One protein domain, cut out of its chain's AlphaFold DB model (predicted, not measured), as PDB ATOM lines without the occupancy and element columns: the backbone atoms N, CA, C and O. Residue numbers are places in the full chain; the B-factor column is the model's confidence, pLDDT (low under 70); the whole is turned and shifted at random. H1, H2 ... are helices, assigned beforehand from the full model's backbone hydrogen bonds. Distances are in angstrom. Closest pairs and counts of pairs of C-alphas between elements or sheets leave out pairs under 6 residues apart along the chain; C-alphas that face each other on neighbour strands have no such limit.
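Overview. This is residues 11 to 44 and 108 to 144 of the 156 residues of an uncharacterized protein of Amycolatopsis pretoriensis (UniProt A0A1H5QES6). The long helix H1 and the shorter H2 make an L, with H2 turning off at a near right angle just past the end of H1; a second row of two helices packs along this L, short H4 beside H1 in the opposite direction and H3 slanting over H2. H5 is a side arm that turns away after H4 and touches no helix, and residues 129 to 134 stick out. The printed part has 71 residues with five named helices, H1 to H5 in chain order, and no named strand; the class is all helix. The whole is elongated, spanning 39 by 25 by 17 A, and is only just compact, close to loose, with a radius of gyration of the C-alphas of 12.9 A.

Along the chain. Find C-alpha 12 at (230.420, 287.421, 193.112); from there H1, residues 12 to 26, the longest helix, runs 21.4 A to C-alpha 26 at (217.815, 270.210, 190.969). Next look at H2, residues 32 to 41, 14.0 A long. Beyond the cut you meet H3, residues 110 to 120, 15.5 A, and then H4, residues 123 to 128, 8.6 A. H5, residues 132 to 141, is 14.4 A long and ends with C-alpha 141 at (233.355, 269.180, 196.878).

Arrangement. Begin at H1, which touches H4 at a shallow tilt of 9 degrees, opposite ways; their closest C-alphas, those of Gly 24 and Gly 124, are 3.9 A apart. At the other end of the tight link after H1, H2 stands about perpendicular to it, at 86 degrees. H1 and H2 are close but not clearly touching, with the C-alphas of Leu 26 and Ile 32 the closest at 6.5 A. H2 touches H3 at a steep tilt of 58 degrees, opposite ways, and the closest C-alphas, those of Val 36 and Glu 110, are 6.2 A apart. H3 and H4 meet only through their link. H4 and H5 are close but not clearly touching, with the C-alphas of Leu 127 and Leu 135 the closest at 7.1 A, at a steep tilt of 49 degrees, opposite ways. H5 is apart from H1, H2 and H3. In H1, H2, H3, H4 and H5 each O i to N i+4 pair is within hydrogen-bond range.

Size, cuts and confidence. Look at Lys 11 and Gly 109 for the two C-alphas farthest apart, 40.2 A. Residues 45 to 107 are not printed, and C-alphas 44 and 108 are 10.6 A apart across this cut, which lies in the link from H2 to H3. The links printed whole, H1 to H2, H3 to H4 and H4 to H5, are tight. Residues 129 to 134, of which 132 to 134 belong to H5, stand free. The mean pLDDT of the printed part is 71.4, and 30 residues are under 70, among them residues 123 to 138 and 140 to 144.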
ATOM      1  N   LYS A  11     230.321 291.018 189.985       60.41
ATOM      2  CA  LYS A  11     230.102 290.847 191.419       60.41
ATOM      3  C   LYS A  11     229.880 289.355 191.687       60.41
ATOM      4  O   LYS A  11     229.154 288.699 190.945       60.41
ATOM      5  N   GLU A  12     230.512 288.836 192.732       66.88
ATOM      6  CA  GLU A  12     230.420 287.421 193.112       66.88
ATOM      7  C   GLU A  12     229.043 287.067 193.693       66.88
ATOM      8  O   GLU A  12     228.553 285.964 193.479       66.88
ATOM      9  N   GLU A  13     228.381 288.022 194.356       69.06
ATOM     10  CA  GLU A  13     227.045 287.849 194.947       69.06
ATOM     11  C   GLU A  13     225.989 287.365 193.937       69.06
ATOM     12  O   GLU A  13     225.463 286.275 194.139       69.06
ATOM     13  N   PRO A  14     225.742 288.058 192.806       71.69
ATOM     14  CA  PRO A  14     224.765 287.601 191.814       71.69
ATOM     15  C   PRO A  14     225.065 286.216 191.225       71.69
ATOM     16  O   PRO A  14     224.149 285.476 190.882       71.69
ATOM     17  N   LEU A  15     226.348 285.865 191.087       73.12
ATOM     18  CA  LEU A  15     226.766 284.547 190.602       73.12
ATOM     19  C   LEU A  15     226.479 283.459 191.638       73.12
ATOM     20  O   LEU A  15     226.032 282.374 191.278       73.12
ATOM     21  N   ARG A  16     226.732 283.753 192.915       73.12
ATOM     22  CA  ARG A  16     226.446 282.853 194.031       73.12
ATOM     23  C   ARG A  16     224.948 282.620 194.180       73.12
ATOM     24  O   ARG A  16     224.542 281.480 194.370       73.12
ATOM     25  N   ASP A  17     224.145 283.669 194.056       75.50
ATOM     26  CA  ASP A  17     222.693 283.573 194.193       75.50
ATOM     27  C   ASP A  17     222.095 282.744 193.046       75.50
ATOM     28  O   ASP A  17     221.345 281.803 193.297       75.50
ATOM     29  N   ALA A  18     222.532 282.989 191.803       76.50
ATOM     30  CA  ALA A  18     222.130 282.186 190.646       76.50
ATOM     31  C   ALA A  18     222.585 280.718 190.749       76.50
ATOM     32  O   ALA A  18     221.869 279.810 190.329       76.50
ATOM     33  N   LEU A  19     223.770 280.465 191.315       74.50
ATOM     34  CA  LEU A  19     224.270 279.109 191.540       74.50
ATOM     35  C   LEU A  19     223.460 278.379 192.618       74.50
ATOM     36  O   LEU A  19     223.115 277.216 192.434       74.50
ATOM     37  N   ASN A  20     223.134 279.057 193.718       76.81
ATOM     38  CA  ASN A  20     222.305 278.509 194.789       76.81
ATOM     39  C   ASN A  20     220.891 278.185 194.302       76.81
ATOM     40  O   ASN A  20     220.364 277.121 194.621       76.81
ATOM     41  N   GLU A  21     220.302 279.072 193.500       79.19
ATOM     42  CA  GLU A  21     219.002 278.849 192.868       79.19
ATOM     43  C   GLU A  21     219.052 277.659 191.905       79.19
ATOM     44  O   GLU A  21     218.192 276.781 191.962       79.19
ATOM     45  N   TRP A  22     220.101 277.566 191.082       81.12
ATOM     46  CA  TRP A  22     220.294 276.429 190.185       81.12
ATOM     47  C   TRP A  22     220.441 275.101 190.942       81.12
ATOM     48  O   TRP A  22     219.798 274.121 190.570       81.12
ATOM     49  N   ILE A  23     221.234 275.063 192.023       76.00
ATOM     50  CA  ILE A  23     221.370 273.867 192.870       76.00
ATOM     51  C   ILE A  23     220.025 273.520 193.514       76.00
ATOM     52  O   ILE A  23     219.638 272.354 193.504       76.00
ATOM     53  N   GLY A  24     219.289 274.511 194.029       75.62
ATOM     54  CA  GLY A  24     217.946 274.317 194.580       75.62
ATOM     55  C   GLY A  24     216.981 273.702 193.564       75.62
ATOM     56  O   GLY A  24     216.300 272.728 193.882       75.62
ATOM     57  N   GLY A  25     217.012 274.182 192.318       76.12
ATOM     58  CA  GLY A  25     216.167 273.693 191.228       76.12
ATOM     59  C   GLY A  25     216.387 272.220 190.861       76.12
ATOM     60  O   GLY A  25     215.470 271.566 190.358       76.12
ATOM     61  N   LEU A  26     217.564 271.649 191.148       76.31
ATOM     62  CA  LEU A  26     217.815 270.210 190.969       76.31
ATOM     63  C   LEU A  26     216.996 269.347 191.942       76.31
ATOM     64  O   LEU A  26     216.708 268.190 191.635       76.31
ATOM     65  N   PHE A  27     216.604 269.902 193.089       74.56
ATOM     66  CA  PHE A  27     215.839 269.215 194.132       74.56
ATOM     67  C   PHE A  27     214.358 269.623 194.175       74.56
ATOM     68  O   PHE A  27     213.610 269.132 195.019       74.56
ATOM     69  N   ASP A  28     213.900 270.468 193.244       76.56
ATOM     70  CA  ASP A  28     212.480 270.790 193.096       76.56
ATOM     71  C   ASP A  28     211.655 269.543 192.757       76.56
ATOM     72  O   ASP A  28     212.128 268.628 192.079       76.56
ATOM     73  N   ARG A  29     210.367 269.531 193.139       71.88
ATOM     74  CA  ARG A  29     209.450 268.388 192.908       71.88
ATOM     75  C   ARG A  29     209.445 267.855 191.474       71.88
ATOM     76  O   ARG A  29     209.139 266.688 191.263       71.88
ATOM     77  N   GLN A  30     209.717 268.712 190.493       72.62
ATOM     78  CA  GLN A  30     209.712 268.352 189.075       72.62
ATOM     79  C   GLN A  30     210.982 267.593 188.661       72.62
ATOM     80  O   GLN A  30     210.925 266.774 187.747       72.62
ATOM     81  N   ASN A  31     212.105 267.825 189.348       75.12
ATOM     82  CA  ASN A  31     213.419 267.268 189.018       75.12
ATOM     83  C   ASN A  31     213.899 266.221 190.033       75.12
ATOM     84  O   ASN A  31     214.766 265.414 189.703       75.12
ATOM     85  N   ILE A  32     213.306 266.184 191.233       77.50
ATOM     86  CA  ILE A  32     213.737 265.332 192.348       77.50
ATOM     87  C   ILE A  32     213.811 263.852 191.969       77.50
ATOM     88  O   ILE A  32     214.777 263.197 192.334       77.50
ATOM     89  N   ALA A  33     212.870 263.336 191.173       69.00
ATOM     90  CA  ALA A  33     212.887 261.931 190.764       69.00
ATOM     91  C   ALA A  33     214.117 261.579 189.926       69.00
ATOM     92  O   ALA A  33     214.796 260.590 190.192       69.00
ATOM     93  N   ARG A  34     214.457 262.445 188.968       76.81
ATOM     94  CA  ARG A  34     215.667 262.305 188.156       76.81
ATOM     95  C   ARG A  34     216.922 262.464 189.014       76.81
ATOM     96  O   ARG A  34     217.880 261.722 188.840       76.81
ATOM     97  N   THR A  35     216.940 263.433 189.925       75.75
ATOM     98  CA  THR A  35     218.096 263.687 190.793       75.75
ATOM     99  C   THR A  35     218.335 262.530 191.762       75.75
ATOM    100  O   THR A  35     219.479 262.125 191.931       75.75
ATOM    101  N   VAL A  36     217.281 261.938 192.335       77.69
ATOM    102  CA  VAL A  36     217.371 260.748 193.199       77.69
ATOM    103  C   VAL A  36     217.922 259.557 192.426       77.69
ATOM    104  O   VAL A  36     218.867 258.929 192.895       77.69
ATOM    105  N   GLU A  37     217.407 259.286 191.227       76.12
ATOM    106  CA  GLU A  37     217.915 258.203 190.379       76.12
ATOM    107  C   GLU A  37     219.416 258.377 190.088       76.12
ATOM    108  O   GLU A  37     220.209 257.452 190.265       76.12
ATOM    109  N   GLN A  38     219.831 259.586 189.701       79.56
ATOM    110  CA  GLN A  38     221.236 259.893 189.430       79.56
ATOM    111  C   GLN A  38     222.105 259.796 190.690       79.56
ATOM    112  O   GLN A  38     223.233 259.318 190.610       79.56
ATOM    113  N   LEU A  39     221.596 260.210 191.856       78.44
ATOM    114  CA  LEU A  39     222.304 260.082 193.130       78.44
ATOM    115  C   LEU A  39     222.502 258.618 193.512       78.44
ATOM    116  O   LEU A  39     223.608 258.261 193.899       78.44
ATOM    117  N   VAL A  40     221.475 257.778 193.350       77.56
ATOM    118  CA  VAL A  40     221.557 256.337 193.622       77.56
ATOM    119  C   VAL A  40     222.562 255.660 192.687       77.56
ATOM    120  O   VAL A  40     223.366 254.854 193.152       77.56
ATOM    121  N   GLN A  41     222.575 256.029 191.402       75.69
ATOM    122  CA  GLN A  41     223.522 255.506 190.406       75.69
ATOM    123  C   GLN A  41     224.961 255.998 190.611       75.69
ATOM    124  O   GLN A  41     225.906 255.279 190.296       75.69
ATOM    125  N   ALA A  42     225.140 257.219 191.120       78.00
ATOM    126  CA  ALA A  42     226.451 257.807 191.380       78.00
ATOM    127  C   ALA A  42     227.074 257.343 192.708       78.00
ATOM    128  O   ALA A  42     228.198 257.749 193.023       78.00
ATOM    129  N   GLN A  43     226.370 256.519 193.497       72.38
ATOM    130  CA  GLN A  43     226.928 255.978 194.730       72.38
ATOM    131  C   GLN A  43     228.180 255.157 194.421       72.38
ATOM    132  O   GLN A  43     228.211 254.417 193.433       72.38
ATOM    133  N   PRO A  44     229.235 255.286 195.245       63.84
ATOM    134  CA  PRO A  44     230.418 254.466 195.081       63.84
ATOM    135  C   PRO A  44     229.982 253.009 195.153       63.84
ATOM    136  O   PRO A  44     229.407 252.587 196.154       63.84
ATOM    137  N   LEU A 108     222.423 253.851 199.805       73.19
ATOM    138  CA  LEU A 108     221.088 254.324 200.117       73.19
ATOM    139  C   LEU A 108     220.147 253.938 198.972       73.19
ATOM    140  O   LEU A 108     220.447 254.203 197.803       73.19
ATOM    141  N   GLY A 109     219.009 253.328 199.294       73.06
ATOM    142  CA  GLY A 109     217.936 253.129 198.328       73.06
ATOM    143  C   GLY A 109     217.261 254.455 197.962       73.06
ATOM    144  O   GLY A 109     217.376 255.451 198.676       73.06
ATOM    145  N   GLU A 110     216.490 254.474 196.871       71.00
ATOM    146  CA  GLU A 110     215.778 255.684 196.427       71.00
ATOM    147  C   GLU A 110     214.920 256.301 197.542       71.00
ATOM    148  O   GLU A 110     214.965 257.508 197.757       71.00
ATOM    149  N   ALA A 111     214.183 255.478 198.295       67.94
ATOM    150  CA  ALA A 111     213.320 255.934 199.386       67.94
ATOM    151  C   ALA A 111     214.098 256.603 200.536       67.94
ATOM    152  O   ALA A 111     213.621 257.579 201.115       67.94
ATOM    153  N   GLU A 112     215.298 256.113 200.848       70.94
ATOM    154  CA  GLU A 112     216.167 256.716 201.864       70.94
ATOM    155  C   GLU A 112     216.735 258.047 201.371       70.94
ATOM    156  O   GLU A 112     216.714 259.033 202.107       70.94
ATOM    157  N   VAL A 113     217.153 258.117 200.102       77.62
ATOM    158  CA  VAL A 113     217.594 259.373 199.481       77.62
ATOM    159  C   VAL A 113     216.450 260.396 199.456       77.62
ATOM    160  O   VAL A 113     216.669 261.558 199.796       77.62
ATOM    161  N   TYR A 114     215.219 259.980 199.143       74.19
ATOM    162  CA  TYR A 114     214.033 260.838 199.226       74.19
ATOM    163  C   TYR A 114     213.800 261.375 200.639       74.19
ATOM    164  O   TYR A 114     213.600 262.576 200.798       74.19
ATOM    165  N   ALA A 115     213.854 260.518 201.660       73.94
ATOM    166  CA  ALA A 115     213.671 260.938 203.048       73.94
ATOM    167  C   ALA A 115     214.759 261.929 203.499       73.94
ATOM    168  O   ALA A 115     214.470 262.905 204.193       73.94
ATOM    169  N   MET A 116     216.007 261.722 203.065       75.12
ATOM    170  CA  MET A 116     217.103 262.653 203.334       75.12
ATOM    171  C   MET A 116     216.883 264.005 202.653       75.12
ATOM    172  O   MET A 116     217.047 265.038 203.301       75.12
ATOM    173  N   ILE A 117     216.480 264.022 201.380       75.50
ATOM    174  CA  ILE A 117     216.186 265.269 200.659       75.50
ATOM    175  C   ILE A 117     215.005 266.006 201.304       75.50
ATOM    176  O   ILE A 117     215.089 267.213 201.512       75.50
ATOM    177  N   ASP A 118     213.944 265.294 201.688       73.19
ATOM    178  CA  ASP A 118     212.779 265.888 202.356       73.19
ATOM    179  C   ASP A 118     213.157 266.506 203.714       73.19
ATOM    180  O   ASP A 118     212.736 267.619 204.034       73.19
ATOM    181  N   SER A 119     214.062 265.865 204.470       68.69
ATOM    182  CA  SER A 119     214.578 266.407 205.737       68.69
ATOM    183  C   SER A 119     215.373 267.712 205.580       68.69
ATOM    184  O   SER A 119     215.429 268.518 206.509       68.69
ATOM    185  N   LEU A 120     215.980 267.932 204.407       69.44
ATOM    186  CA  LEU A 120     216.726 269.150 204.086       69.44
ATOM    187  C   LEU A 120     215.800 270.312 203.690       69.44
ATOM    188  O   LEU A 120     216.221 271.469 203.742       69.44
ATOM    189  N   GLY A 121     214.545 270.035 203.325       69.06
ATOM    190  CA  GLY A 121     213.567 271.050 202.945       69.06
ATOM    191  C   GLY A 121     213.982 271.845 201.699       69.06
ATOM    192  O   GLY A 121     214.422 271.286 200.696       69.06
ATOM    193  N   ASN A 122     213.825 273.174 201.730       70.50
ATOM    194  CA  ASN A 122     214.220 274.030 200.608       70.50
ATOM    195  C   ASN A 122     215.744 274.240 200.595       70.50
ATOM    196  O   ASN A 122     216.268 275.165 201.222       70.50
ATOM    197  N   ILE A 123     216.440 273.391 199.838       68.88
ATOM    198  CA  ILE A 123     217.901 273.403 199.700       68.88
ATOM    199  C   ILE A 123     218.411 274.741 199.140       68.88
ATOM    200  O   ILE A 123     219.443 275.229 199.593       68.88
ATOM    201  N   GLY A 124     217.679 275.390 198.226       65.44
ATOM    202  CA  GLY A 124     218.057 276.707 197.697       65.44
ATOM    203  C   GLY A 124     218.068 277.792 198.779       65.44
ATOM    204  O   GLY A 124     219.028 278.553 198.894       65.44
ATOM    205  N   ALA A 125     217.044 277.814 199.637       65.88
ATOM    206  CA  ALA A 125     216.977 278.735 200.773       65.88
ATOM    207  C   ALA A 125     218.035 278.412 201.846       65.88
ATOM    208  O   ALA A 125     218.672 279.322 202.377       65.88
ATOM    209  N   ALA A 126     218.278 277.127 202.117       68.44
ATOM    210  CA  ALA A 126     219.314 276.683 203.050       68.44
ATOM    211  C   ALA A 126     220.737 277.042 202.575       68.44
ATOM    212  O   ALA A 126     221.610 277.340 203.390       68.44
ATOM    213  N   LEU A 127     220.979 277.042 201.260       68.56
ATOM    214  CA  LEU A 127     222.246 277.481 200.672       68.56
ATOM    215  C   LEU A 127     222.389 279.010 200.662       68.56
ATOM    216  O   LEU A 127     223.505 279.511 200.789       68.56
ATOM    217  N   ALA A 128     221.292 279.762 200.550       68.81
ATOM    218  CA  ALA A 128     221.315 281.224 200.623       68.81
ATOM    219  C   ALA A 128     221.639 281.747 202.038       68.81
ATOM    220  O   ALA A 128     222.375 282.723 202.169       68.81
ATOM    221  N   ASP A 129     221.152 281.070 203.083       67.19
ATOM    222  CA  ASP A 129     221.428 281.399 204.496       67.19
ATOM    223  C   ASP A 129     222.732 280.755 205.028       67.19
ATOM    224  O   ASP A 129     223.167 280.969 206.163       67.19
ATOM    225  N   GLY A 130     223.393 279.942 204.200       68.12
ATOM    226  CA  GLY A 130     224.579 279.185 204.579       68.12
ATOM    227  C   GLY A 130     225.786 280.069 204.913       68.12
ATOM    228  O   GLY A 130     226.129 281.007 204.193       68.12
ATOM    229  N   GLN A 131     226.518 279.719 205.979       68.69
ATOM    230  CA  GLN A 131     227.773 280.403 206.306       68.69
ATOM    231  C   GLN A 131     228.765 280.342 205.124       68.69
ATOM    232  O   GLN A 131     228.995 279.253 204.580       68.69
ATOM    233  N   PRO A 132     229.452 281.452 204.782       64.50
ATOM    234  CA  PRO A 132     230.324 281.537 203.605       64.50
ATOM    235  C   PRO A 132     231.401 280.446 203.545       64.50
ATOM    236  O   PRO A 132     231.696 279.908 202.478       64.50
ATOM    237  N   GLY A 133     231.967 280.071 204.698       58.91
ATOM    238  CA  GLY A 133     232.977 279.012 204.786       58.91
ATOM    239  C   GLY A 133     232.442 277.622 204.425       58.91
ATOM    240  O   GLY A 133     233.154 276.831 203.805       58.91
ATOM    241  N   ARG A 134     231.175 277.342 204.753       63.84
ATOM    242  CA  ARG A 134     230.513 276.060 204.482       63.84
ATOM    243  C   ARG A 134     230.092 275.949 203.017       63.84
ATOM    244  O   ARG A 134     230.286 274.898 202.414       63.84
ATOM    245  N   LEU A 135     229.635 277.052 202.422       65.62
ATOM    246  CA  LEU A 135     229.351 277.142 200.984       65.62
ATOM    247  C   LEU A 135     230.616 276.973 200.141       65.62
ATOM    248  O   LEU A 135     230.634 276.188 199.200       65.62
ATOM    249  N   ALA A 136     231.714 277.631 200.523       65.69
ATOM    250  CA  ALA A 136     232.986 277.481 199.824       65.69
ATOM    251  C   ALA A 136     233.507 276.032 199.861       65.69
ATOM    252  O   ALA A 136     234.127 275.571 198.903       65.69
ATOM    253  N   GLN A 137     233.270 275.307 200.958       61.78
ATOM    254  CA  GLN A 137     233.591 273.883 201.048       61.78
ATOM    255  C   GLN A 137     232.685 273.034 200.153       61.78
ATOM    256  O   GLN A 137     233.200 272.195 199.421       61.78
ATOM    257  N   LEU A 138     231.376 273.296 200.160       66.81
ATOM    258  CA  LEU A 138     230.406 272.614 199.304       66.81
ATOM    259  C   LEU A 138     230.752 272.775 197.818       66.81
ATOM    260  O   LEU A 138     230.868 271.781 197.108       66.81
ATOM    261  N   TYR A 139     231.039 273.996 197.365       72.06
ATOM    262  CA  TYR A 139     231.439 274.246 195.978       72.06
ATOM    263  C   TYR A 139     232.715 273.498 195.583       72.06
ATOM    264  O   TYR A 139     232.773 272.925 194.496       72.06
ATOM    265  N   ARG A 140     233.715 273.421 196.474       66.94
ATOM    266  CA  ARG A 140     234.931 272.630 196.222       66.94
ATOM    267  C   ARG A 140     234.636 271.137 196.099       66.94
ATOM    268  O   ARG A 140     235.194 270.495 195.216       66.94
ATOM    269  N   THR A 141     233.769 270.591 196.950       65.19
ATOM    270  CA  THR A 141     233.355 269.180 196.878       65.19
ATOM    271  C   THR A 141     232.566 268.883 195.601       65.19
ATOM    272  O   THR A 141     232.749 267.824 195.013       65.19
ATOM    273  N   CYS A 142     231.774 269.838 195.109       66.50
ATOM    274  CA  CYS A 142     231.097 269.754 193.811       66.50
ATOM    275  C   CYS A 142     232.037 269.958 192.602       66.50
ATOM    276  O   CYS A 142     231.569 269.967 191.467       66.50
ATOM    277  N   GLY A 143     233.345 270.155 192.815       62.81
ATOM    278  CA  GLY A 143     234.319 270.390 191.742       62.81
ATOM    279  C   GLY A 143     234.231 271.777 191.097       62.81
ATOM    280  O   GLY A 143     234.865 272.024 190.070       62.81
ATOM    281  N   LEU A 144     233.473 272.704 191.688       64.19
ATOM    282  CA  LEU A 144     233.344 274.067 191.191       64.19
ATOM    283  C   LEU A 144     234.584 274.864 191.608       64.19
ATOM    284  O   LEU A 144     234.793 275.178 192.782       64.19
TER     285      LEU A 144